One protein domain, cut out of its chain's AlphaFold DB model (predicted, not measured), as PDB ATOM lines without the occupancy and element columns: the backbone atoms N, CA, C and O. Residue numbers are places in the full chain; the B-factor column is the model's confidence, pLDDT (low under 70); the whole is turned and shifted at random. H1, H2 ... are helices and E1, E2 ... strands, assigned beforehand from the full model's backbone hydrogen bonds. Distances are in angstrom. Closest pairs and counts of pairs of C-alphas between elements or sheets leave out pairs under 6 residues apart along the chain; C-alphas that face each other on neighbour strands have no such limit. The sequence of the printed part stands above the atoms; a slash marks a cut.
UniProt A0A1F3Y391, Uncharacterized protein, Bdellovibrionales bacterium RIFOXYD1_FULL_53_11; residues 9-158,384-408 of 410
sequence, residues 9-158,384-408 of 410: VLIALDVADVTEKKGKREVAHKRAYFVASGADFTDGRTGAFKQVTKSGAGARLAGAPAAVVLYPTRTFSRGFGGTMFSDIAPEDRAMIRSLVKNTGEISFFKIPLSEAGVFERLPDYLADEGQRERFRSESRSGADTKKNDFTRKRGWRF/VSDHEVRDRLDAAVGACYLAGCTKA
ATOM      1  N   VAL A   9     -38.232 -50.260  -1.163       88.81
ATOM      2  CA  VAL A   9     -37.948 -49.167  -2.097       88.81
ATOM      3  C   VAL A   9     -36.748 -48.368  -1.606       88.81
ATOM      4  O   VAL A   9     -36.725 -47.878  -0.478       88.81
ATOM      5  N   LEU A  10     -35.744 -48.232  -2.470       91.56
ATOM      6  CA  LEU A  10     -34.587 -47.364  -2.282       91.56
ATOM      7  C   LEU A  10     -34.756 -46.105  -3.129       91.56
ATOM      8  O   LEU A  10     -34.783 -46.186  -4.355       91.56
ATOM      9  N   ILE A  11     -34.787 -44.943  -2.490       91.56
ATOM     10  CA  ILE A  11     -34.801 -43.640  -3.155       91.56
ATOM     11  C   ILE A  11     -33.400 -43.031  -3.089       91.56
ATOM     12  O   ILE A  11     -32.821 -42.914  -2.007       91.56
ATOM     13  N   ALA A  12     -32.870 -42.607  -4.236       92.12
ATOM     14  CA  ALA A  12     -31.650 -41.808  -4.323       92.12
ATOM     15  C   ALA A  12     -31.986 -40.364  -4.721       92.12
ATOM     16  O   ALA A  12     -32.548 -40.137  -5.795       92.12
ATOM     17  N   LEU A  13     -31.628 -39.397  -3.870       91.25
ATOM     18  CA  LEU A  13     -31.877 -37.967  -4.090       91.25
ATOM     19  C   LEU A  13     -30.758 -37.093  -3.506       91.25
ATOM     20  O   LEU A  13     -29.939 -37.549  -2.707       91.25
ATOM     21  N   ASP A  14     -30.728 -35.825  -3.899       89.25
ATOM     22  CA  ASP A  14     -29.762 -34.855  -3.383       89.25
ATOM     23  C   ASP A  14     -30.336 -34.113  -2.174       89.25
ATOM     24  O   ASP A  14     -31.399 -33.506  -2.274       89.25
ATOM     25  N   VAL A  15     -29.623 -34.122  -1.051       87.25
ATOM     26  CA  VAL A  15     -30.023 -33.427   0.184       87.25
ATOM     27  C   VAL A  15     -29.072 -32.277   0.485       87.25
ATOM     28  O   VAL A  15     -27.891 -32.343   0.130       87.25
ATOM     29  N   ALA A  16     -29.573 -31.221   1.129       83.81
ATOM     30  CA  ALA A  16     -28.725 -30.128   1.579       83.81
ATOM     31  C   ALA A  16     -27.783 -30.597   2.697       83.81
ATOM     32  O   ALA A  16     -28.176 -31.304   3.625       83.81
ATOM     33  N   ASP A  17     -26.529 -30.195   2.575       81.50
ATOM     34  CA  ASP A  17     -25.471 -30.359   3.554       81.50
ATOM     35  C   ASP A  17     -25.030 -28.954   3.948       81.50
ATOM     36  O   ASP A  17     -24.361 -28.251   3.188       81.50
ATOM     37  N   VAL A  18     -25.528 -28.499   5.092       76.56
ATOM     38  CA  VAL A  18     -25.262 -27.153   5.582       76.56
ATOM     39  C   VAL A  18     -24.000 -27.219   6.422       76.56
ATOM     40  O   VAL A  18     -23.978 -27.875   7.455       76.56
ATOM     41  N   THR A  19     -22.953 -26.526   5.991       74.19
ATOM     42  CA  THR A  19     -21.737 -26.358   6.787       74.19
ATOM     43  C   THR A  19     -21.571 -24.901   7.165       74.19
ATOM     44  O   THR A  19     -21.619 -24.018   6.308       74.19
ATOM     45  N   GLU A  20     -21.350 -24.639   8.447       71.44
ATOM     46  CA  GLU A  20     -21.050 -23.300   8.932       71.44
ATOM     47  C   GLU A  20     -19.530 -23.126   9.022       71.44
ATOM     48  O   GLU A  20     -18.847 -23.810   9.785       71.44
ATOM     49  N   LYS A  21     -18.969 -22.235   8.199       68.50
ATOM     50  CA  LYS A  21     -17.538 -21.908   8.223       68.50
ATOM     51  C   LYS A  21     -17.360 -20.410   8.393       68.50
ATOM     52  O   LYS A  21     -17.783 -19.629   7.547       68.50
ATOM     53  N   LYS A  22     -16.677 -20.005   9.471       72.06
ATOM     54  CA  LYS A  22     -16.316 -18.600   9.751       72.06
ATOM     55  C   LYS A  22     -17.519 -17.636   9.675       72.06
ATOM     56  O   LYS A  22     -17.420 -16.579   9.058       72.06
ATOM     57  N   GLY A  23     -18.665 -18.026  10.241       70.69
ATOM     58  CA  GLY A  23     -19.889 -17.210  10.241       70.69
ATOM     59  C   GLY A  23     -20.587 -17.082   8.882       70.69
ATOM     60  O   GLY A  23     -21.531 -16.308   8.750       70.69
ATOM     61  N   LYS A  24     -20.144 -17.824   7.857       69.31
ATOM     62  CA  LYS A  24     -20.866 -17.980   6.592       69.31
ATOM     63  C   LYS A  24     -21.489 -19.367   6.532       69.31
ATOM     64  O   LYS A  24     -20.802 -20.382   6.672       69.31
ATOM     65  N   ARG A  25     -22.799 -19.392   6.294       71.62
ATOM     66  CA  ARG A  25     -23.559 -20.609   6.016       71.62
ATOM     67  C   ARG A  25     -23.319 -21.005   4.561       71.62
ATOM     68  O   ARG A  25     -23.809 -20.340   3.651       71.62
ATOM     69  N   GLU A  26     -22.553 -22.068   4.341       73.75
ATOM     70  CA  GLU A  26     -22.384 -22.678   3.023       73.75
ATOM     71  C   GLU A  26     -23.350 -23.857   2.899       73.75
ATOM     72  O   GLU A  26     -23.332 -24.779   3.715       73.75
ATOM     73  N   VAL A  27     -24.211 -23.820   1.881       73.62
ATOM     74  CA  VAL A  27     -25.114 -24.926   1.554       73.62
ATOM     75  C   VAL A  27     -24.508 -25.698   0.391       73.62
ATOM     76  O   VAL A  27     -24.480 -25.214  -0.741       73.62
ATOM     77  N   ALA A  28     -24.013 -26.899   0.672       79.50
ATOM     78  CA  ALA A  28     -23.649 -27.874  -0.345       79.50
ATOM     79  C   ALA A  28     -24.806 -28.864  -0.552       79.50
ATOM     80  O   ALA A  28     -25.723 -28.956   0.261       79.50
ATOM     81  N   HIS A  29     -24.778 -29.628  -1.640       81.81
ATOM     82  CA  HIS A  29     -25.680 -30.765  -1.821       81.81
ATOM     83  C   HIS A  29     -24.875 -32.058  -1.858       81.81
ATOM     84  O   HIS A  29     -23.828 -32.124  -2.505       81.81
ATOM     85  N   LYS A  30     -25.381 -33.099  -1.192       86.06
ATOM     86  CA  LYS A  30     -24.801 -34.445  -1.207       86.06
ATOM     87  C   LYS A  30     -25.826 -35.473  -1.664       86.06
ATOM     88  O   LYS A  30     -27.016 -35.350  -1.375       86.06
ATOM     89  N   ARG A  31     -25.355 -36.514  -2.350       88.44
ATOM     90  CA  ARG A  31     -26.199 -37.638  -2.760       88.44
ATOM     91  C   ARG A  31     -26.518 -38.511  -1.546       88.44
ATOM     92  O   ARG A  31     -25.599 -39.021  -0.904       88.44
ATOM     93  N   ALA A  32     -27.797 -38.690  -1.232       89.56
ATOM     94  CA  ALA A  32     -28.279 -39.507  -0.124       89.56
ATOM     95  C   ALA A  32     -29.214 -40.622  -0.607       89.56
ATOM     96  O   ALA A  32     -29.866 -40.511  -1.644       89.56
ATOM     97  N   TYR A  33     -29.263 -41.699   0.178       91.50
ATOM     98  CA  TYR A  33     -30.034 -42.900  -0.118       91.50
ATOM     99  C   TYR A  33     -30.970 -43.195   1.047       91.50
ATOM    100  O   TYR A  33     -30.531 -43.195   2.199       91.50
ATOM    101  N   PHE A  34     -32.236 -43.462   0.759       91.38
ATOM    102  CA  PHE A  34     -33.267 -43.731   1.758       91.38
ATOM    103  C   PHE A  34     -33.975 -45.036   1.427       91.38
ATOM    104  O   PHE A  34     -34.313 -45.266   0.271       91.38
ATOM    105  N   VAL A  35     -34.182 -45.888   2.429       89.88
ATOM    106  CA  VAL A  35     -34.912 -47.153   2.291       89.88
ATOM    107  C   VAL A  35     -36.214 -47.074   3.070       89.88
ATOM    108  O   VAL A  35     -36.215 -46.633   4.223       89.88
ATOM    109  N   ALA A  36     -37.287 -47.547   2.446       88.25
ATOM    110  CA  ALA A  36     -38.602 -47.730   3.048       88.25
ATOM    111  C   ALA A  36     -39.272 -49.010   2.520       88.25
ATOM    112  O   ALA A  36     -38.789 -49.635   1.570       88.25
ATOM    113  N   SER A  37     -40.365 -49.409   3.162       85.19
ATOM    114  CA  SER A  37     -41.264 -50.454   2.676       85.19
ATOM    115  C   SER A  37     -42.216 -49.897   1.613       85.19
ATOM    116  O   SER A  37     -42.536 -48.713   1.627       85.19
ATOM    117  N   GLY A  38     -42.716 -50.742   0.713       80.62
ATOM    118  CA  GLY A  38     -43.725 -50.385  -0.288       80.62
ATOM    119  C   GLY A  38     -45.018 -49.886   0.357       80.62
ATOM    120  O   GLY A  38     -45.608 -48.923  -0.124       80.62
ATOM    121  N   ALA A  39     -45.372 -50.445   1.519       77.25
ATOM    122  CA  ALA A  39     -46.502 -49.991   2.336       77.25
ATOM    123  C   ALA A  39     -46.353 -48.535   2.829       77.25
ATOM    124  O   ALA A  39     -47.334 -47.816   3.003       77.25
ATOM    125  N   ASP A  40     -45.121 -48.040   2.991       76.00
ATOM    126  CA  ASP A  40     -44.896 -46.650   3.406       76.00
ATOM    127  C   ASP A  40     -45.298 -45.650   2.298       76.00
ATOM    128  O   ASP A  40     -45.492 -44.464   2.567       76.00
ATOM    129  N   PHE A  41     -45.468 -46.125   1.054       71.62
ATOM    130  CA  PHE A  41     -45.955 -45.335  -0.081       71.62
ATOM    131  C   PHE A  41     -47.476 -45.383  -0.252       71.62
ATOM    132  O   PHE A  41     -48.026 -44.500  -0.911       71.62
ATOM    133  N   THR A  42     -48.163 -46.388   0.299       62.97
ATOM    134  CA  THR A  42     -49.628 -46.500   0.210       62.97
ATOM    135  C   THR A  42     -50.327 -45.666   1.275       62.97
ATOM    136  O   THR A  42     -51.357 -45.062   0.992       62.97
ATOM    137  N   ASP A  43     -49.726 -45.557   2.462       57.78
ATOM    138  CA  ASP A  43     -50.406 -45.025   3.649       57.78
ATOM    139  C   ASP A  43     -50.120 -43.534   3.911       57.78
ATOM    140  O   ASP A  43     -50.540 -42.979   4.927       57.78
ATOM    141  N   GLY A  44     -49.349 -42.872   3.039       51.72
ATOM    142  CA  GLY A  44     -48.988 -41.454   3.180       51.72
ATOM    143  C   GLY A  44     -48.121 -41.131   4.410       51.72
ATOM    144  O   GLY A  44     -47.886 -39.960   4.716       51.72
ATOM    145  N   ARG A  45     -47.623 -42.148   5.128       56.75
ATOM    146  CA  ARG A  45     -46.774 -41.991   6.317       56.75
ATOM    147  C   ARG A  45     -45.330 -41.711   5.910       56.75
ATOM    148  O   ARG A  45     -44.472 -42.583   5.852       56.75
ATOM    149  N   THR A  46     -45.042 -40.434   5.722       53.31
ATOM    150  CA  THR A  46     -43.734 -39.865   5.362       53.31
ATOM    151  C   THR A  46     -42.597 -40.093   6.379       53.31
ATOM    152  O   THR A  46     -41.446 -39.777   6.089       53.31
ATOM    153  N   GLY A  47     -42.877 -40.654   7.563       55.03
ATOM    154  CA  GLY A  47     -41.917 -40.807   8.668       55.03
ATOM    155  C   GLY A  47     -41.066 -42.088   8.683       55.03
ATOM    156  O   GLY A  47     -40.213 -42.225   9.558       55.03
ATOM    157  N   ALA A  48     -41.270 -43.033   7.761       70.50
ATOM    158  CA  ALA A  48     -40.625 -44.355   7.814       70.50
ATOM    159  C   ALA A  48     -39.268 -44.453   7.080       70.50
ATOM    160  O   ALA A  48     -38.558 -45.455   7.205       70.50
ATOM    161  N   PHE A  49     -38.872 -43.413   6.339       80.19
ATOM    162  CA  PHE A  49     -37.679 -43.440   5.492       80.19
ATOM    163  C   PHE A  49     -36.385 -43.436   6.306       80.19
ATOM    164  O   PHE A  49     -36.027 -42.459   6.969       80.19
ATOM    165  N   LYS A  50     -35.622 -44.527   6.208       85.75
ATOM    166  CA  LYS A  50     -34.320 -44.649   6.870       85.75
ATOM    167  C   LYS A  50     -33.211 -44.319   5.890       85.75
ATOM    168  O   LYS A  50     -33.014 -45.021   4.901       85.75
ATOM    169  N   GLN A  51     -32.450 -43.272   6.192       87.94
ATOM    170  CA  GLN A  51     -31.240 -42.962   5.439       87.94
ATOM    171  C   GLN A  51     -30.210 -44.086   5.612       87.94
ATOM    172  O   GLN A  51     -29.913 -44.497   6.736       87.94
ATOM    173  N   VAL A  52     -29.647 -44.556   4.505       88.00
ATOM    174  CA  VAL A  52     -28.630 -45.607   4.461       88.00
ATOM    175  C   VAL A  52     -27.372 -45.105   3.768       88.00
ATOM    176  O   VAL A  52     -27.398 -44.187   2.945       88.00
ATOM    177  N   THR A  53     -26.240 -45.720   4.093       85.81
ATOM    178  CA  THR A  53     -25.008 -45.504   3.335       85.81
ATOM    179  C   THR A  53     -25.071 -46.257   2.010       85.81
ATOM    180  O   THR A  53     -25.781 -47.254   1.866       85.81
ATOM    181  N   LYS A  54     -24.262 -45.818   1.041       79.94
ATOM    182  CA  LYS A  54     -24.116 -46.482  -0.260       79.94
ATOM    183  C   LYS A  54     -23.797 -47.979  -0.134       79.94
ATOM    184  O   LYS A  54     -24.359 -48.786  -0.864       79.94
ATOM    185  N   SER A  55     -22.897 -48.342   0.782       79.19
ATOM    186  CA  SER A  55     -22.517 -49.735   1.057       79.19
ATOM    187  C   SER A  55     -23.577 -50.489   1.866       79.19
ATOM    188  O   SER A  55     -23.737 -51.692   1.687       79.19
ATOM    189  N   GLY A  56     -24.335 -49.790   2.717       80.25
ATOM    190  CA  GLY A  56     -25.405 -50.370   3.528       80.25
ATOM    191  C   GLY A  56     -26.709 -50.635   2.771       80.25
ATOM    192  O   GLY A  56     -27.547 -51.387   3.268       80.25
ATOM    193  N   ALA A  57     -26.891 -50.057   1.577       81.81
ATOM    194  CA  ALA A  57     -28.104 -50.225   0.777       81.81
ATOM    195  C   ALA A  57     -28.375 -51.700   0.429       81.81
ATOM    196  O   ALA A  57     -29.493 -52.170   0.612       81.81
ATOM    197  N   GLY A  58     -27.349 -52.455   0.019       79.44
ATOM    198  CA  GLY A  58     -27.506 -53.871  -0.345       79.44
ATOM    199  C   GLY A  58     -27.998 -54.738   0.812       79.44
ATOM    200  O   GLY A  58     -28.976 -55.461   0.663       79.44
ATOM    201  N   ALA A  59     -27.399 -54.590   1.997       82.06
ATOM    202  CA  ALA A  59     -27.825 -55.322   3.190       82.06
ATOM    203  C   ALA A  59     -29.283 -55.016   3.580       82.06
ATOM    204  O   ALA A  59     -29.991 -55.877   4.089       82.06
ATOM    205  N   ARG A  60     -29.750 -53.786   3.325       82.94
ATOM    206  CA  ARG A  60     -31.127 -53.364   3.614       82.94
ATOM    207  C   ARG A  60     -32.131 -53.804   2.557       82.94
ATOM    208  O   ARG A  60     -33.308 -53.909   2.879       82.94
ATOM    209  N   LEU A  61     -31.693 -54.089   1.335       83.38
ATOM    210  CA  LEU A  61     -32.547 -54.593   0.256       83.38
ATOM    211  C   LEU A  61     -32.533 -56.125   0.142       83.38
ATOM    212  O   LEU A  61     -33.382 -56.687  -0.538       83.38
ATOM    213  N   ALA A  62     -31.615 -56.812   0.825       80.06
ATOM    214  CA  ALA A  62     -31.502 -58.265   0.777       80.06
ATOM    215  C   ALA A  62     -32.749 -58.992   1.320       80.06
ATOM    216  O   ALA A  62     -33.325 -58.595   2.340       80.06
ATOM    217  N   GLY A  63     -33.117 -60.089   0.650       75.50
ATOM    218  CA  GLY A  63     -34.150 -61.031   1.093       75.50
ATOM    219  C   GLY A  63     -35.601 -60.635   0.795       75.50
ATOM    220  O   GLY A  63     -36.496 -61.300   1.297       75.50
ATOM    221  N   ALA A  64     -35.846 -59.581   0.013       78.31
ATOM    222  CA  ALA A  64     -37.185 -59.165  -0.410       78.31
ATOM    223  C   ALA A  64     -37.151 -58.605  -1.846       78.31
ATOM    224  O   ALA A  64     -36.085 -58.154  -2.281       78.31
ATOM    225  N   PRO A  65     -38.287 -58.586  -2.573       85.69
ATOM    226  CA  PRO A  65     -38.405 -57.837  -3.820       85.69
ATOM    227  C   PRO A  65     -37.995 -56.382  -3.592       85.69
ATOM    228  O   PRO A  65     -38.398 -55.768  -2.600       85.69
ATOM    229  N   ALA A  66     -37.181 -55.821  -4.483       88.38
ATOM    230  CA  ALA A  66     -36.652 -54.477  -4.296       88.38
ATOM    231  C   ALA A  66     -36.828 -53.597  -5.535       88.38
ATOM    232  O   ALA A  66     -36.685 -54.035  -6.677       88.38
ATOM    233  N   ALA A  67     -37.090 -52.317  -5.295       89.50
ATOM    234  CA  ALA A  67     -37.146 -51.290  -6.319       89.50
ATOM    235  C   ALA A  67     -36.178 -50.152  -5.984       89.50
ATOM    236  O   ALA A  67     -36.119 -49.678  -4.854       89.50
ATOM    237  N   VAL A  68     -35.420 -49.692  -6.975       90.88
ATOM    238  CA  VAL A  68     -34.499 -48.559  -6.842       90.88
ATOM    239  C   VAL A  68     -35.011 -47.418  -7.702       90.88
ATOM    240  O   VAL A  68     -35.104 -47.565  -8.917       90.88
ATOM    241  N   VAL A  69     -35.314 -46.277  -7.089       90.88
ATOM    242  CA  VAL A  69     -35.816 -45.075  -7.757       90.88
ATOM    243  C   VAL A  69     -34.757 -43.980  -7.688       90.88
ATOM    244  O   VAL A  69     -34.379 -43.517  -6.611       90.88
ATOM    245  N   LEU A  70     -34.262 -43.560  -8.852       91.69
ATOM    246  CA  LEU A  70     -33.252 -42.512  -8.972       91.69
ATOM    247  C   LEU A  70     -33.891 -41.189  -9.387       91.69
ATOM    248  O   LEU A  70     -34.473 -41.095 -10.472       91.69
ATOM    249  N   TYR A  71     -33.710 -40.161  -8.559       90.06
ATOM    250  CA  TYR A  71     -34.037 -38.784  -8.916       90.06
ATOM    251  C   TYR A  71     -32.831 -38.073  -9.553       90.06
ATOM    252  O   TYR A  71     -31.686 -38.434  -9.251       90.06
ATOM    253  N   PRO A  72     -33.056 -37.054 -10.405       87.69
ATOM    254  CA  PRO A  72     -31.988 -36.235 -10.975       87.69
ATOM    255  C   PRO A  72     -31.047 -35.675  -9.903       87.69
ATOM    256  O   PRO A  72     -31.445 -35.457  -8.759       87.69
ATOM    257  N   THR A  73     -29.788 -35.450 -10.270       83.94
ATOM    258  CA  THR A  73     -28.744 -34.989  -9.347       83.94
ATOM    259  C   THR A  73     -28.088 -33.701  -9.827       83.94
ATOM    260  O   THR A  73     -27.855 -33.510 -11.014       83.94
ATOM    261  N   ARG A  74     -27.747 -32.831  -8.886       78.94
ATOM    262  CA  ARG A  74     -26.935 -31.615  -9.007       78.94
ATOM    263  C   ARG A  74     -25.499 -31.858  -8.557       78.94
ATOM    264  O   ARG A  74     -24.601 -31.114  -8.937       78.94
ATOM    265  N   THR A  75     -25.271 -32.911  -7.765       71.31
ATOM    266  CA  THR A  75     -23.933 -33.288  -7.269       71.31
ATOM    267  C   THR A  75     -22.976 -33.748  -8.368       71.31
ATOM    268  O   THR A  75     -21.766 -33.837  -8.157       71.31
ATOM    269  N   PHE A  76     -23.503 -34.006  -9.564       67.56
ATOM    270  CA  PHE A  76     -22.719 -34.328 -10.738       67.56
ATOM    271  C   PHE A  76     -23.220 -33.534 -11.941       67.56
ATOM    272  O   PHE A  76     -24.372 -33.659 -12.345       67.56
ATOM    273  N   SER A  77     -22.320 -32.780 -12.567       59.88
ATOM    274  CA  SER A  77     -22.459 -32.361 -13.961       59.88
ATOM    275  C   SER A  77     -21.439 -33.151 -14.778       59.88
ATOM    276  O   SER A  77     -20.356 -33.462 -14.280       59.88
ATOM    277  N   ARG A  78     -21.756 -33.502 -16.030       53.50
ATOM    278  CA  ARG A  78     -20.877 -34.307 -16.906       53.50
ATOM    279  C   ARG A  78     -19.578 -33.589 -17.332       53.50
ATOM    280  O   ARG A  78     -19.097 -33.813 -18.427       53.50
ATOM    281  N   GLY A  79     -19.019 -32.684 -16.529       43.00
ATOM    282  CA  GLY A  79     -17.788 -31.952 -16.847       43.00
ATOM    283  C   GLY A  79     -17.930 -30.900 -17.955       43.00
ATOM    284  O   GLY A  79     -17.033 -30.088 -18.131       43.00
ATOM    285  N   PHE A  80     -19.070 -30.833 -18.652       45.06
ATOM    286  CA  PHE A  80     -19.298 -29.903 -19.768       45.06
ATOM    287  C   PHE A  80     -20.057 -28.620 -19.385       45.06
ATOM    288  O   PHE A  80     -20.564 -27.910 -20.251       45.06
ATOM    289  N   GLY A  81     -20.127 -28.306 -18.085       44.38
ATOM    290  CA  GLY A  81     -20.382 -26.956 -17.562       44.38
ATOM    291  C   GLY A  81     -21.589 -26.201 -18.133       44.38
ATOM    292  O   GLY A  81     -21.478 -24.993 -18.367       44.38
ATOM    293  N   GLY A  82     -22.712 -26.887 -18.373       51.53
ATOM    294  CA  GLY A  82     -23.889 -26.261 -18.981       51.53
ATOM    295  C   GLY A  82     -25.257 -26.837 -18.614       51.53
ATOM    296  O   GLY A  82     -26.235 -26.262 -19.073       51.53
ATOM    297  N   THR A  83     -25.343 -27.925 -17.839       60.59
ATOM    298  CA  THR A  83     -26.613 -28.393 -17.260       60.59
ATOM    299  C   THR A  83     -26.510 -28.402 -15.742       60.59
ATOM    300  O   THR A  83     -25.501 -28.837 -15.181       60.59
ATOM    301  N   MET A  84     -27.542 -27.885 -15.090       66.06
ATOM    302  CA  MET A  84     -27.684 -27.804 -13.643       66.06
ATOM    303  C   MET A  84     -27.909 -29.186 -13.030       66.06
ATOM    304  O   MET A  84     -27.451 -29.439 -11.915       66.06
ATOM    305  N   PHE A  85     -28.562 -30.081 -13.776       72.12
ATOM    306  CA  PHE A  85     -28.790 -31.461 -13.368       72.12
ATOM    307  C   PHE A  85     -28.131 -32.464 -14.319       72.12
ATOM    308  O   PHE A  85     -27.977 -32.243 -15.526       72.12
ATOM    309  N   SER A  86     -27.763 -33.610 -13.758       73.75
ATOM    310  CA  SER A  86     -27.514 -34.847 -14.474       73.75
ATOM    311  C   SER A  86     -28.571 -35.878 -14.115       73.75
ATOM    312  O   SER A  86     -29.110 -35.934 -13.013       73.75
ATOM    313  N   ASP A  87     -28.846 -36.723 -15.091       73.81
ATOM    314  CA  ASP A  87     -29.865 -37.751 -15.033       73.81
ATOM    315  C   ASP A  87     -29.510 -38.895 -14.052       73.81
ATOM    316  O   ASP A  87     -30.416 -39.534 -13.529       73.81
ATOM    317  N   ILE A  88     -28.216 -39.197 -13.848       80.31
ATOM    318  CA  ILE A  88     -27.714 -40.258 -12.949       80.31
ATOM    319  C   ILE A  88     -26.333 -39.855 -12.412       80.31
ATOM    320  O   ILE A  88     -25.450 -39.497 -13.202       80.31
ATOM    321  N   ALA A  89     -26.116 -39.977 -11.099       82.56
ATOM    322  CA  ALA A  89     -24.810 -39.741 -10.486       82.56
ATOM    323  C   ALA A  89     -23.844 -40.929 -10.706       82.56
ATOM    324  O   ALA A  89     -24.267 -42.090 -10.689       82.56
ATOM    325  N   PRO A  90     -22.523 -40.700 -10.833       81.81
ATOM    326  CA  PRO A  90     -21.505 -41.750 -10.721       81.81
ATOM    327  C   PRO A  90     -21.674 -42.643  -9.486       81.81
ATOM    328  O   PRO A  90     -21.465 -43.857  -9.532       81.81
ATOM    329  N   GLU A  91     -22.066 -42.034  -8.370       83.81
ATOM    330  CA  GLU A  91     -22.299 -42.684  -7.088       83.81
ATOM    331  C   GLU A  91     -23.449 -43.692  -7.177       83.81
ATOM    332  O   GLU A  91     -23.294 -44.814  -6.680       83.81
ATOM    333  N   ASP A  92     -24.530 -43.334  -7.882       87.31
ATOM    334  CA  ASP A  92     -25.688 -44.199  -8.117       87.31
ATOM    335  C   ASP A  92     -25.282 -45.423  -8.937       87.31
ATOM    336  O   ASP A  92     -25.619 -46.548  -8.585       87.31
ATOM    337  N   ARG A  93     -24.487 -45.249  -9.999       85.38
ATOM    338  CA  ARG A  93     -24.025 -46.377 -10.831       85.38
ATOM    339  C   ARG A  93     -23.183 -47.373 -10.054       85.38
ATOM    340  O   ARG A  93     -23.320 -48.583 -10.221       85.38
ATOM    341  N   ALA A  94     -22.300 -46.868  -9.204       82.38
ATOM    342  CA  ALA A  94     -21.486 -47.716  -8.351       82.38
ATOM    343  C   ALA A  94     -22.323 -48.439  -7.284       82.38
ATOM    344  O   ALA A  94     -22.038 -49.593  -6.977       82.38
ATOM    345  N   MET A  95     -23.359 -47.784  -6.751       87.69
ATOM    346  CA  MET A  95     -24.340 -48.402  -5.855       87.69
ATOM    347  C   MET A  95     -25.102 -49.524  -6.571       87.69
ATOM    348  O   MET A  95     -25.084 -50.662  -6.115       87.69
ATOM    349  N   ILE A  96     -25.660 -49.235  -7.745       87.69
ATOM    350  CA  ILE A  96     -26.420 -50.182  -8.567       87.69
ATOM    351  C   ILE A  96     -25.592 -51.417  -8.906       87.69
ATOM    352  O   ILE A  96     -26.082 -52.529  -8.767       87.69
ATOM    353  N   ARG A  97     -24.319 -51.257  -9.285       82.81
ATOM    354  CA  ARG A  97     -23.436 -52.412  -9.521       82.81
ATOM    355  C   ARG A  97     -23.271 -53.289  -8.289       82.81
ATOM    356  O   ARG A  97     -23.276 -54.509  -8.410       82.81
ATOM    357  N   SER A  98     -23.118 -52.674  -7.118       83.00
ATOM    358  CA  SER A  98     -23.042 -53.432  -5.872       83.00
ATOM    359  C   SER A  98     -24.350 -54.163  -5.582       83.00
ATOM    360  O   SER A  98     -24.303 -55.265  -5.048       83.00
ATOM    361  N   LEU A  99     -25.499 -53.574  -5.924       84.75
ATOM    362  CA  LEU A  99     -26.804 -54.204  -5.743       84.75
ATOM    363  C   LEU A  99     -27.021 -55.367  -6.717       84.75
ATOM    364  O   LEU A  99     -27.366 -56.458  -6.285       84.75
ATOM    365  N   VAL A 100     -26.747 -55.179  -8.008       82.62
ATOM    366  CA  VAL A 100     -26.895 -56.235  -9.027       82.62
ATOM    367  C   VAL A 100     -26.024 -57.453  -8.706       82.62
ATOM    368  O   VAL A 100     -26.417 -58.579  -8.986       82.62
ATOM    369  N   LYS A 101     -24.850 -57.251  -8.096       75.94
ATOM    370  CA  LYS A 101     -23.969 -58.357  -7.696       75.94
ATOM    371  C   LYS A 101     -24.486 -59.138  -6.478       75.94
ATOM    372  O   LYS A 101     -24.195 -60.322  -6.364       75.94
ATOM    373  N   ASN A 102     -25.196 -58.475  -5.563       67.62
ATOM    374  CA  ASN A 102     -25.418 -58.971  -4.198       67.62
ATOM    375  C   ASN A 102     -26.895 -59.207  -3.838       67.62
ATOM    376  O   ASN A 102     -27.181 -59.665  -2.735       67.62
ATOM    377  N   THR A 103     -27.835 -58.864  -4.715       63.91
ATOM    378  CA  THR A 103     -29.278 -58.889  -4.427       63.91
ATOM    379  C   THR A 103     -30.035 -59.475  -5.619       63.91
ATOM    380  O   THR A 103     -29.567 -59.339  -6.745       63.91
ATOM    381  N   GLY A 104     -31.155 -60.163  -5.352       66.12
ATOM    382  CA  GLY A 104     -31.977 -60.878  -6.345       66.12
ATOM    383  C   GLY A 104     -32.714 -59.965  -7.337       66.12
ATOM    384  O   GLY A 104     -32.136 -59.020  -7.867       66.12
ATOM    385  N   GLU A 105     -33.991 -60.235  -7.620       77.75
ATOM    386  CA  GLU A 105     -34.782 -59.415  -8.552       77.75
ATOM    387  C   GLU A 105     -34.941 -57.969  -8.046       77.75
ATOM    388  O   GLU A 105     -35.701 -57.683  -7.119       77.75
ATOM    389  N   ILE A 106     -34.203 -57.045  -8.670       87.25
ATOM    390  CA  ILE A 106     -34.291 -55.606  -8.415       87.25
ATOM    391  C   ILE A 106     -34.806 -54.905  -9.664       87.25
ATOM    392  O   ILE A 106     -34.207 -54.989 -10.739       87.25
ATOM    393  N   SER A 107     -35.873 -54.133  -9.494       88.75
ATOM    394  CA  SER A 107     -36.374 -53.244 -10.536       88.75
ATOM    395  C   SER A 107     -35.764 -51.849 -10.399       88.75
ATOM    396  O   SER A 107     -35.801 -51.242  -9.330       88.75
ATOM    397  N   PHE A 108     -35.206 -51.314 -11.484       89.25
ATOM    398  CA  PHE A 108     -34.579 -49.990 -11.495       89.25
ATOM    399  C   PHE A 108     -35.457 -48.981 -12.228       89.25
ATOM    400  O   PHE A 108     -35.830 -49.190 -13.382       89.25
ATOM    401  N   PHE A 109     -35.719 -47.848 -11.590       88.56
ATOM    402  CA  PHE A 109     -36.521 -46.752 -12.110       88.56
ATOM    403  C   PHE A 109     -35.734 -45.457 -12.051       88.56
ATOM    404  O   PHE A 109     -34.942 -45.208 -11.140       88.56
ATOM    405  N   LYS A 110     -35.976 -44.605 -13.036       88.50
ATOM    406  CA  LYS A 110     -35.395 -43.272 -13.096       88.50
ATOM    407  C   LYS A 110     -36.494 -42.268 -13.372       88.50
ATOM    408  O   LYS A 110     -37.241 -42.446 -14.334       88.50
ATOM    409  N   ILE A 111     -36.526 -41.206 -12.577       86.81
ATOM    410  CA  ILE A 111     -37.422 -40.074 -12.785       86.81
ATOM    411  C   ILE A 111     -36.700 -39.046 -13.670       86.81
ATOM    412  O   ILE A 111     -35.634 -38.552 -13.300       86.81
ATOM    413  N   PRO A 112     -37.197 -38.760 -14.884       81.81
ATOM    414  CA  PRO A 112     -36.653 -37.699 -15.725       81.81
ATOM    415  C   PRO A 112     -36.760 -36.327 -15.054       81.81
ATOM    416  O   PRO A 112     -37.729 -36.061 -14.356       81.81
ATOM    417  N   LEU A 113     -35.826 -35.416 -15.356       81.44
ATOM    418  CA  LEU A 113     -35.885 -34.033 -14.862       81.44
ATOM    419  C   LEU A 113     -37.222 -33.338 -15.168       81.44
ATOM    420  O   LEU A 113     -37.796 -32.713 -14.290       81.44
ATOM    421  N   SER A 114     -37.753 -33.532 -16.379       80.06
ATOM    422  CA  SER A 114     -39.051 -32.994 -16.814       80.06
ATOM    423  C   SER A 114     -40.253 -33.522 -16.025       80.06
ATOM    424  O   SER A 114     -41.340 -32.971 -16.133       80.06
ATOM    425  N   GLU A 115     -40.078 -34.620 -15.291       81.06
ATOM    426  CA  GLU A 115     -41.122 -35.304 -14.526       81.06
ATOM    427  C   GLU A 115     -40.895 -35.182 -13.008       81.06
ATOM    428  O   GLU A 115     -41.753 -35.597 -12.237       81.06
ATOM    429  N   ALA A 116     -39.764 -34.612 -12.576       81.31
ATOM    430  CA  ALA A 116     -39.389 -34.448 -11.172       81.31
ATOM    431  C   ALA A 116     -39.935 -33.123 -10.607       81.31
ATOM    432  O   ALA A 116     -39.181 -32.178 -10.364       81.31
ATOM    433  N   GLY A 117     -41.256 -33.051 -10.409       75.19
ATOM    434  CA  GLY A 117     -41.949 -31.847  -9.928       75.19
ATOM    435  C   GLY A 117     -41.597 -31.461  -8.487       75.19
ATOM    436  O   GLY A 117     -41.717 -30.296  -8.102       75.19
ATOM    437  N   VAL A 118     -41.100 -32.416  -7.699       80.19
ATOM    438  CA  VAL A 118     -40.694 -32.213  -6.303       80.19
ATOM    439  C   VAL A 118     -39.694 -31.066  -6.102       80.19
ATOM    440  O   VAL A 118     -39.794 -30.341  -5.116       80.19
ATOM    441  N   PHE A 119     -38.764 -30.831  -7.035       81.50
ATOM    442  CA  PHE A 119     -37.699 -29.836  -6.847       81.50
ATOM    443  C   PHE A 119     -38.188 -28.384  -6.846       81.50
ATOM    444  O   PHE A 119     -37.540 -27.539  -6.231       81.50
ATOM    445  N   GLU A 120     -39.321 -28.087  -7.488       79.25
ATOM    446  CA  GLU A 120     -39.937 -26.754  -7.416       79.25
ATOM    447  C   GLU A 120     -40.640 -26.517  -6.074       79.25
ATOM    448  O   GLU A 120     -40.792 -25.373  -5.651       79.25
ATOM    449  N   ARG A 121     -41.067 -27.598  -5.411       79.25
ATOM    450  CA  ARG A 121     -41.842 -27.564  -4.165       79.25
ATOM    451  C   ARG A 121     -40.964 -27.627  -2.914       79.25
ATOM    452  O   ARG A 121     -41.432 -27.291  -1.830       79.25
ATOM    453  N   LEU A 122     -39.712 -28.069  -3.044       81.62
ATOM    454  CA  LEU A 122     -38.792 -28.193  -1.917       81.62
ATOM    455  C   LEU A 122     -38.256 -26.823  -1.465       81.62
ATOM    456  O   LEU A 122     -37.653 -26.110  -2.274       81.62
ATOM    457  N   PRO A 123     -38.403 -26.466  -0.172       68.12
ATOM    458  CA  PRO A 123     -37.840 -25.232   0.363       68.12
ATOM    459  C   PRO A 123     -36.309 -25.281   0.312       68.12
ATOM    460  O   PRO A 123     -35.697 -26.324   0.553       68.12
ATOM    461  N   ASP A 124     -35.696 -24.151  -0.043       76.44
ATOM    462  CA  ASP A 124     -34.242 -23.941  -0.122       76.44
ATOM    463  C   ASP A 124     -33.476 -24.868  -1.081       76.44
ATOM    464  O   ASP A 124     -32.248 -24.804  -1.157       76.44
ATOM    465  N   TYR A 125     -34.171 -25.722  -1.843       78.94
ATOM    466  CA  TYR A 125     -33.518 -26.555  -2.845       78.94
ATOM    467  C   TYR A 125     -32.999 -25.677  -3.983       78.94
ATOM    468  O   TYR A 125     -31.819 -25.712  -4.316       78.94
ATOM    469  N   LEU A 126     -33.854 -24.832  -4.556       82.62
ATOM    470  CA  LEU A 126     -33.470 -23.831  -5.552       82.62
ATOM    471  C   LEU A 126     -33.293 -22.487  -4.837       82.62
ATOM    472  O   LEU A 126     -34.268 -21.940  -4.327       82.62
ATOM    473  N   ALA A 127     -32.055 -21.989  -4.781       73.50
ATOM    474  CA  ALA A 127     -31.679 -20.872  -3.906       73.50
ATOM    475  C   ALA A 127     -32.296 -19.522  -4.315       73.50
ATOM    476  O   ALA A 127     -32.500 -18.658  -3.468       73.50
ATOM    477  N   ASP A 128     -32.575 -19.335  -5.606       80.94
ATOM    478  CA  ASP A 128     -33.090 -18.088  -6.165       80.94
ATOM    479  C   ASP A 128     -33.997 -18.340  -7.386       80.94
ATOM    480  O   ASP A 128     -34.049 -19.445  -7.942       80.94
ATOM    481  N   GLU A 129     -34.725 -17.304  -7.814       79.81
ATOM    482  CA  GLU A 129     -35.636 -17.385  -8.964       79.81
ATOM    483  C   GLU A 129     -34.887 -17.637 -10.286       79.81
ATOM    484  O   GLU A 129     -35.393 -18.338 -11.158       79.81
ATOM    485  N   GLY A 130     -33.632 -17.194 -10.409       81.00
ATOM    486  CA  GLY A 130     -32.793 -17.486 -11.573       81.00
ATOM    487  C   GLY A 130     -32.447 -18.976 -11.698       81.00
ATOM    488  O   GLY A 130     -32.418 -19.528 -12.801       81.00
ATOM    489  N   GLN A 131     -32.225 -19.671 -10.579       79.56
ATOM    490  CA  GLN A 131     -32.069 -21.127 -10.541       79.56
ATOM    491  C   GLN A 131     -33.365 -21.846 -10.920       79.56
ATOM    492  O   GLN A 131     -33.314 -22.850 -11.632       79.56
ATOM    493  N   ARG A 132     -34.521 -21.323 -10.498       82.38
ATOM    494  CA  ARG A 132     -35.839 -21.854 -10.883       82.38
ATOM    495  C   ARG A 132     -36.108 -21.689 -12.373       82.38
ATOM    496  O   ARG A 132     -36.540 -22.639 -13.021       82.38
ATOM    497  N   GLU A 133     -35.785 -20.539 -12.954       81.00
ATOM    498  CA  GLU A 133     -35.887 -20.322 -14.400       81.00
ATOM    499  C   GLU A 133     -34.978 -21.266 -15.192       81.00
ATOM    500  O   GLU A 133     -35.418 -21.866 -16.177       81.00
ATOM    501  N   ARG A 134     -33.731 -21.469 -14.743       77.56
ATOM    502  CA  ARG A 134     -32.820 -22.455 -15.350       77.56
ATOM    503  C   ARG A 134     -33.367 -23.875 -15.250       77.56
ATOM    504  O   ARG A 134     -33.348 -24.588 -16.249       77.56
ATOM    505  N   PHE A 135     -33.902 -24.265 -14.094       80.75
ATOM    506  CA  PHE A 135     -34.547 -25.565 -13.909       80.75
ATOM    507  C   PHE A 135     -35.736 -25.755 -14.863       80.75
ATOM    508  O   PHE A 135     -35.822 -26.784 -15.535       80.75
ATOM    509  N   ARG A 136     -36.621 -24.756 -14.987       81.94
ATOM    510  CA  ARG A 136     -37.767 -24.792 -15.913       81.94
ATOM    511  C   ARG A 136     -37.315 -24.873 -17.371       81.94
ATOM    512  O   ARG A 136     -37.874 -25.649 -18.144       81.94
ATOM    513  N   SER A 137     -36.290 -24.107 -17.740       79.50
ATOM    514  CA  SER A 137     -35.666 -24.133 -19.067       79.50
ATOM    515  C   SER A 137     -35.088 -25.514 -19.407       79.50
ATOM    516  O   SER A 137     -35.396 -26.070 -20.464       79.50
ATOM    517  N   GLU A 138     -34.314 -26.114 -18.499       75.00
ATOM    518  CA  GLU A 138     -33.739 -27.451 -18.683       75.00
ATOM    519  C   GLU A 138     -34.809 -28.547 -18.705       75.00
ATOM    520  O   GLU A 138     -34.737 -29.456 -19.531       75.00
ATOM    521  N   SER A 139     -35.834 -28.440 -17.857       76.00
ATOM    522  CA  SER A 139     -36.958 -29.380 -17.809       76.00
ATOM    523  C   SER A 139     -37.759 -29.378 -19.113       76.00
ATOM    524  O   SER A 139     -38.089 -30.446 -19.631       76.00
ATOM    525  N   ARG A 140     -38.002 -28.195 -19.698       74.31
ATOM    526  CA  ARG A 140     -38.655 -28.044 -21.012       74.31
ATOM    527  C   ARG A 140     -37.766 -28.556 -22.149       74.31
ATOM    528  O   ARG A 140     -38.203 -29.376 -22.949       74.31
ATOM    529  N   SER A 141     -36.491 -28.166 -22.164       65.25
ATOM    530  CA  SER A 141     -35.522 -28.595 -23.189       65.25
ATOM    531  C   SER A 141     -35.287 -30.114 -23.172       65.25
ATOM    532  O   SER A 141     -35.127 -30.755 -24.214       65.25
ATOM    533  N   GLY A 142     -35.291 -30.723 -21.983       56.97
ATOM    534  CA  GLY A 142     -35.169 -32.167 -21.793       56.97
ATOM    535  C   GLY A 142     -36.368 -32.961 -22.319       56.97
ATOM    536  O   GLY A 142     -36.185 -34.103 -22.753       56.97
ATOM    537  N   ALA A 143     -37.567 -32.367 -22.332       52.41
ATOM    538  CA  ALA A 143     -38.762 -32.962 -22.928       52.41
ATOM    539  C   ALA A 143     -38.665 -33.010 -24.466       52.41
ATOM    540  O   ALA A 143     -38.959 -34.047 -25.067       52.41
ATOM    541  N   ASP A 144     -38.143 -31.951 -25.093       44.41
ATOM    542  CA  ASP A 144     -37.963 -31.875 -26.551       44.41
ATOM    543  C   ASP A 144     -36.828 -32.776 -27.059       44.41
ATOM    544  O   ASP A 144     -36.986 -33.504 -28.041       44.41
ATOM    545  N   THR A 145     -35.698 -32.816 -26.346       45.19
ATOM    546  CA  THR A 145     -34.540 -33.643 -26.738       45.19
ATOM    547  C   THR A 145     -34.869 -35.145 -26.674       45.19
ATOM    548  O   THR A 145     -34.385 -35.939 -27.483       45.19
ATOM    549  N   LYS A 146     -35.747 -35.560 -25.745       45.16
ATOM    550  CA  LYS A 146     -36.130 -36.970 -25.548       45.16
ATOM    551  C   LYS A 146     -37.192 -37.474 -26.523       45.16
ATOM    552  O   LYS A 146     -37.246 -38.684 -26.737       45.16
ATOM    553  N   LYS A 147     -37.973 -36.595 -27.162       36.75
ATOM    554  CA  LYS A 147     -38.860 -36.985 -28.274       36.75
ATOM    555  C   LYS A 147     -38.056 -37.577 -29.444       36.75
ATOM    556  O   LYS A 147     -38.525 -38.521 -30.070       36.75
ATOM    557  N   ASN A 148     -36.818 -37.106 -29.645       35.75
ATOM    558  CA  ASN A 148     -35.880 -37.605 -30.661       35.75
ATOM    559  C   ASN A 148     -35.072 -38.840 -30.216       35.75
ATOM    560  O   ASN A 148     -34.767 -39.716 -31.024       35.75
ATOM    561  N   ASP A 149     -34.741 -38.949 -28.927       41.00
ATOM    562  CA  ASP A 149     -33.971 -40.084 -28.390       41.00
ATOM    563  C   ASP A 149     -34.821 -41.378 -28.302       41.00
ATOM    564  O   ASP A 149     -34.309 -42.499 -28.372       41.00
ATOM    565  N   PHE A 150     -36.151 -41.235 -28.195       34.38
ATOM    566  CA  PHE A 150     -37.103 -42.353 -28.151       34.38
ATOM    567  C   PHE A 150     -37.443 -42.924 -29.537       34.38
ATOM    568  O   PHE A 150     -37.582 -44.139 -29.673       34.38
ATOM    569  N   THR A 151     -37.505 -42.091 -30.580       37.16
ATOM    570  CA  THR A 151     -37.593 -42.546 -31.981       37.16
ATOM    571  C   THR A 151     -36.308 -43.242 -32.434       37.16
ATOM    572  O   THR A 151     -36.369 -44.222 -33.175       37.16
ATOM    573  N   ARG A 152     -35.147 -42.827 -31.913       40.09
ATOM    574  CA  ARG A 152     -33.835 -43.431 -32.210       40.09
ATOM    575  C   ARG A 152     -33.645 -44.864 -31.717       40.09
ATOM    576  O   ARG A 152     -32.966 -45.653 -32.371       40.09
ATOM    577  N   LYS A 153     -34.264 -45.248 -30.594       43.59
ATOM    578  CA  LYS A 153     -34.147 -46.616 -30.048       43.59
ATOM    579  C   LYS A 153     -34.796 -47.706 -30.916       43.59
ATOM    580  O   LYS A 153     -34.577 -48.881 -30.637       43.59
ATOM    581  N   ARG A 154     -35.559 -47.356 -31.961       36.78
ATOM    582  CA  ARG A 154     -36.233 -48.317 -32.858       36.78
ATOM    583  C   ARG A 154     -35.458 -48.697 -34.129       36.78
ATOM    584  O   ARG A 154     -35.977 -49.483 -34.911       36.78
ATOM    585  N   GLY A 155     -34.232 -48.213 -34.343       38.78
ATOM    586  CA  GLY A 155     -33.533 -48.413 -35.622       38.78
ATOM    587  C   GLY A 155     -32.046 -48.726 -35.512       38.78
ATOM    588  O   GLY A 155     -31.241 -48.054 -36.144       38.78
ATOM    589  N   TRP A 156     -31.643 -49.732 -34.732       45.16
ATOM    590  CA  TRP A 156     -30.259 -50.219 -34.783       45.16
ATOM    591  C   TRP A 156     -30.032 -50.999 -36.086       45.16
ATOM    592  O   TRP A 156     -30.426 -52.159 -36.188       45.16
ATOM    593  N   ARG A 157     -29.432 -50.357 -37.098       51.53
ATOM    594  CA  ARG A 157     -29.028 -51.025 -38.352       51.53
ATOM    595  C   ARG A 157     -27.549 -50.863 -38.731       51.53
ATOM    596  O   ARG A 157     -27.095 -51.638 -39.561       51.53
ATOM    597  N   PHE A 158     -26.777 -49.957 -38.113       51.97
ATOM    598  CA  PHE A 158     -25.371 -49.731 -38.495       51.97
ATOM    599  C   PHE A 158     -24.411 -49.499 -37.309       51.97
ATOM    600  O   PHE A 158     -24.816 -48.931 -36.294       51.97
ATOM    601  N   VAL A 384     -41.755 -44.778 -14.446       77.50
ATOM    602  CA  VAL A 384     -43.007 -44.715 -13.691       77.50
ATOM    603  C   VAL A 384     -44.006 -43.948 -14.553       77.50
ATOM    604  O   VAL A 384     -43.932 -42.725 -14.630       77.50
ATOM    605  N   SER A 385     -44.870 -44.655 -15.284       70.06
ATOM    606  CA  SER A 385     -45.858 -44.052 -16.201       70.06
ATOM    607  C   SER A 385     -47.119 -43.545 -15.502       70.06
ATOM    608  O   SER A 385     -47.890 -42.800 -16.093       70.06
ATOM    609  N   ASP A 386     -47.333 -43.980 -14.270       79.88
ATOM    610  CA  ASP A 386     -48.528 -43.708 -13.488       79.88
ATOM    611  C   ASP A 386     -48.377 -42.388 -12.722       79.88
ATOM    612  O   ASP A 386     -47.414 -42.211 -11.969       79.88
ATOM    613  N   HIS A 387     -49.301 -41.455 -12.959       78.94
ATOM    614  CA  HIS A 387     -49.277 -40.123 -12.359       78.94
ATOM    615  C   HIS A 387     -49.498 -40.167 -10.847       78.94
ATOM    616  O   HIS A 387     -48.800 -39.470 -10.116       78.94
ATOM    617  N   GLU A 388     -50.395 -41.025 -10.366       79.06
ATOM    618  CA  GLU A 388     -50.733 -41.082  -8.944       79.06
ATOM    619  C   GLU A 388     -49.565 -41.646  -8.125       79.06
ATOM    620  O   GLU A 388     -49.171 -41.104  -7.091       79.06
ATOM    621  N   VAL A 389     -48.928 -42.696  -8.643       79.19
ATOM    622  CA  VAL A 389     -47.718 -43.284  -8.049       79.19
ATOM    623  C   VAL A 389     -46.576 -42.269  -8.026       79.19
ATOM    624  O   VAL A 389     -45.799 -42.222  -7.071       79.19
ATOM    625  N   ARG A 390     -46.465 -41.441  -9.069       82.31
ATOM    626  CA  ARG A 390     -45.452 -40.387  -9.144       82.31
ATOM    627  C   ARG A 390     -45.684 -39.298  -8.104       82.31
ATOM    628  O   ARG A 390     -44.725 -38.903  -7.451       82.31
ATOM    629  N   ASP A 391     -46.920 -38.858  -7.907       82.12
ATOM    630  CA  ASP A 391     -47.237 -37.849  -6.893       82.12
ATOM    631  C   ASP A 391     -46.924 -38.358  -5.476       82.12
ATOM    632  O   ASP A 391     -46.352 -37.630  -4.660       82.12
ATOM    633  N   ARG A 392     -47.200 -39.641  -5.202       81.94
ATOM    634  CA  ARG A 392     -46.812 -40.296  -3.939       81.94
ATOM    635  C   ARG A 392     -45.290 -40.393  -3.779       81.94
ATOM    636  O   ARG A 392     -44.772 -40.136  -2.693       81.94
ATOM    637  N   LEU A 393     -44.559 -40.718  -4.852       84.81
ATOM    638  CA  LEU A 393     -43.090 -40.722  -4.860       84.81
ATOM    639  C   LEU A 393     -42.513 -39.326  -4.593       84.81
ATOM    640  O   LEU A 393     -41.597 -39.192  -3.785       84.81
ATOM    641  N   ASP A 394     -43.068 -38.284  -5.210       86.00
ATOM    642  CA  ASP A 394     -42.632 -36.902  -5.001       86.00
ATOM    643  C   ASP A 394     -42.893 -36.440  -3.557       86.00
ATOM    644  O   ASP A 394     -42.028 -35.806  -2.948       86.00
ATOM    645  N   ALA A 395     -44.027 -36.820  -2.960       82.75
ATOM    646  CA  ALA A 395     -44.301 -36.571  -1.543       82.75
ATOM    647  C   ALA A 395     -43.292 -37.289  -0.620       82.75
ATOM    648  O   ALA A 395     -42.748 -36.682   0.308       82.75
ATOM    649  N   ALA A 396     -42.982 -38.557  -0.909       84.62
ATOM    650  CA  ALA A 396     -41.976 -39.337  -0.187       84.62
ATOM    651  C   ALA A 396     -40.566 -38.732  -0.300       84.62
ATOM    652  O   ALA A 396     -39.837 -38.645   0.692       84.62
ATOM    653  N   VAL A 397     -40.180 -38.258  -1.488       87.31
ATOM    654  CA  VAL A 397     -38.912 -37.544  -1.701       87.31
ATOM    655  C   VAL A 397     -38.869 -36.245  -0.913       87.31
ATOM    656  O   VAL A 397     -37.838 -35.946  -0.310       87.31
ATOM    657  N   GLY A 398     -39.982 -35.509  -0.868       85.50
ATOM    658  CA  GLY A 398     -40.124 -34.314  -0.041       85.50
ATOM    659  C   GLY A 398     -39.780 -34.585   1.423       85.50
ATOM    660  O   GLY A 398     -38.955 -33.892   2.024       85.50
ATOM    661  N   ALA A 399     -40.339 -35.661   1.973       83.44
ATOM    662  CA  ALA A 399     -40.058 -36.099   3.334       83.44
ATOM    663  C   ALA A 399     -38.601 -36.539   3.539       83.44
ATOM    664  O   ALA A 399     -37.964 -36.139   4.517       83.44
ATOM    665  N   CYS A 400     -38.043 -37.313   2.605       85.94
ATOM    666  CA  CYS A 400     -36.645 -37.740   2.660       85.94
ATOM    667  C   CYS A 400     -35.679 -36.546   2.631       85.94
ATOM    668  O   CYS A 400     -34.679 -36.543   3.349       85.94
ATOM    669  N   TYR A 401     -35.979 -35.524   1.827       86.12
ATOM    670  CA  TYR A 401     -35.190 -34.299   1.768       86.12
ATOM    671  C   TYR A 401     -35.161 -33.594   3.126       86.12
ATOM    672  O   TYR A 401     -34.082 -33.344   3.662       86.12
ATOM    673  N   LEU A 402     -36.328 -33.364   3.736       82.69
ATOM    674  CA  LEU A 402     -36.435 -32.738   5.058       82.69
ATOM    675  C   LEU A 402     -35.725 -33.558   6.153       82.69
ATOM    676  O   LEU A 402     -35.015 -32.996   6.995       82.69
ATOM    677  N   ALA A 403     -35.850 -34.887   6.114       80.12
ATOM    678  CA  ALA A 403     -35.164 -35.798   7.033       80.12
ATOM    679  C   ALA A 403     -33.632 -35.794   6.847       80.12
ATOM    680  O   ALA A 403     -32.875 -35.934   7.809       80.12
ATOM    681  N   GLY A 404     -33.156 -35.628   5.611       75.50
ATOM    682  CA  GLY A 404     -31.733 -35.492   5.300       75.50
ATOM    683  C   GLY A 404     -31.145 -34.161   5.772       75.50
ATOM    684  O   GLY A 404     -30.045 -34.144   6.324       75.50
ATOM    685  N   CYS A 405     -31.892 -33.065   5.606       72.38
ATOM    686  CA  CYS A 405     -31.481 -31.718   6.010       72.38
ATOM    687  C   CYS A 405     -31.410 -31.555   7.537       72.38
ATOM    688  O   CYS A 405     -30.487 -30.931   8.050       72.38
ATOM    689  N   THR A 406     -32.342 -32.154   8.284       61.94
ATOM    690  CA  THR A 406     -32.386 -32.063   9.760       61.94
ATOM    691  C   THR A 406     -31.204 -32.739  10.456       61.94
ATOM    692  O   THR A 406     -30.805 -32.308  11.536       61.94
ATOM    693  N   LYS A 407     -30.585 -33.751   9.838       57.50
ATOM    694  CA  LYS A 407     -29.343 -34.362  10.341       57.50
ATOM    695  C   LYS A 407     -28.086 -33.518  10.109       57.50
ATOM    696  O   LYS A 407     -27.075 -33.820  10.724       57.50
ATOM    697  N   ALA A 408     -28.127 -32.518   9.226       49.06
ATOM    698  CA  ALA A 408     -26.989 -31.636   8.952       49.06
ATOM    699  C   ALA A 408     -26.931 -30.407   9.883       49.06
ATOM    700  O   ALA A 408     -25.961 -29.662   9.837       49.06
TER     701      ALA A 408
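Overview. This is residues 9 to 158 and 384 to 408 of the 410 residues of an uncharacterized protein of Bdellovibrionales bacterium RIFOXYD1_FULL_53_11 (UniProt A0A1F3Y391). A strongly twisted sheet of five strands has helices on both faces, H2 and H3 over one and the longer H6 over the other. The tip of the long hairpin E1 and E2, residues 20 to 25, sticks out, and so do residues 147 to 158 at the far end of the long helix H5, which lies off the sheet. The printed part has 175 residues, in the order E1 E2 H1 E3 H2 E4 H3 E5 H4 H5 H6; the sheet runs E3 E2 E1 E4 E5, mixed, and the class is mixed, helices and strands. The whole is compact, with a radius of gyration of the C-alphas of 17.0 A and spans of 60 by 41 by 31 A.

Arrangement. E1, residues 9 to 21, and E2, residues 24 to 37, form an antiparallel hairpin, with N 17 and O 28 2.7 A apart; E2 bends by 55 degrees at residue 31. H1, residues 39 to 42, is not on the sheet. E3, residues 50 to 52, is an edge strand antiparallel to E2, with N 52 and O 33 2.8 A apart. H2, residues 56 to 61, is on the sheet at a height of 7.7 A. E4, residues 66 to 70, is parallel to E1, with N 10 and O 67 2.8 A apart. E3, H2 and E4 make a split strand-helix-strand unit, two strands running the same way with E2 and E1 between them; its crossover is right-handed. H3, residues 90 to 102, is on the same face as H2, 9.5 A over the sheet, and touches H2, closest at the C-alphas of Gly 58 and Leu 99, 5.5 A. E5, residues 106 to 110, is parallel to E4, with N 68 and O 107 2.8 A apart; E4, H3 and E5 make a right-handed strand-helix-strand unit, two parallel neighbours with a helix between. H4, residues 118 to 121, is close but not clearly touching H5, residues 129 to 152: the closest C-alphas, Glu 120 and Arg 132, are 7.3 A apart. H6, residues 387 to 406, is on the opposite face, slantwise to the strands at 46 degrees to E2 on the local plane; it touches H1 with residues 392 to 396 alone and H4 with residues 394 to 398 alone. Every O i to N i+4 pair is within hydrogen-bond range in H2, H3 and H6, and 18 of 20 are in H5; H1 and H4 are too short for such a pair.

Along the chain. E1 begins at C-alpha 9 (-37.948, -49.167, -2.097) and is 35.6 A long; E2 is 38.5 A. H3 is 18.8 A. H5 is 35.0 A, with a kink of 27 degrees near residue 145. H6, 29.0 A, ends at C-alpha 406 (-32.386, -32.063, 9.760).

Size, cuts and confidence. The C-alphas farthest apart, Gly 23 and Arg 157, are 59.9 A apart. Residues 159 to 383 are not printed, and C-alphas 158 and 384 are 30.8 A apart across the cut. The link E4 to H3 is long. The mean pLDDT of the printed part is 74.8; 42 residues are under 70, among them 76 to 84 and 141 to 158.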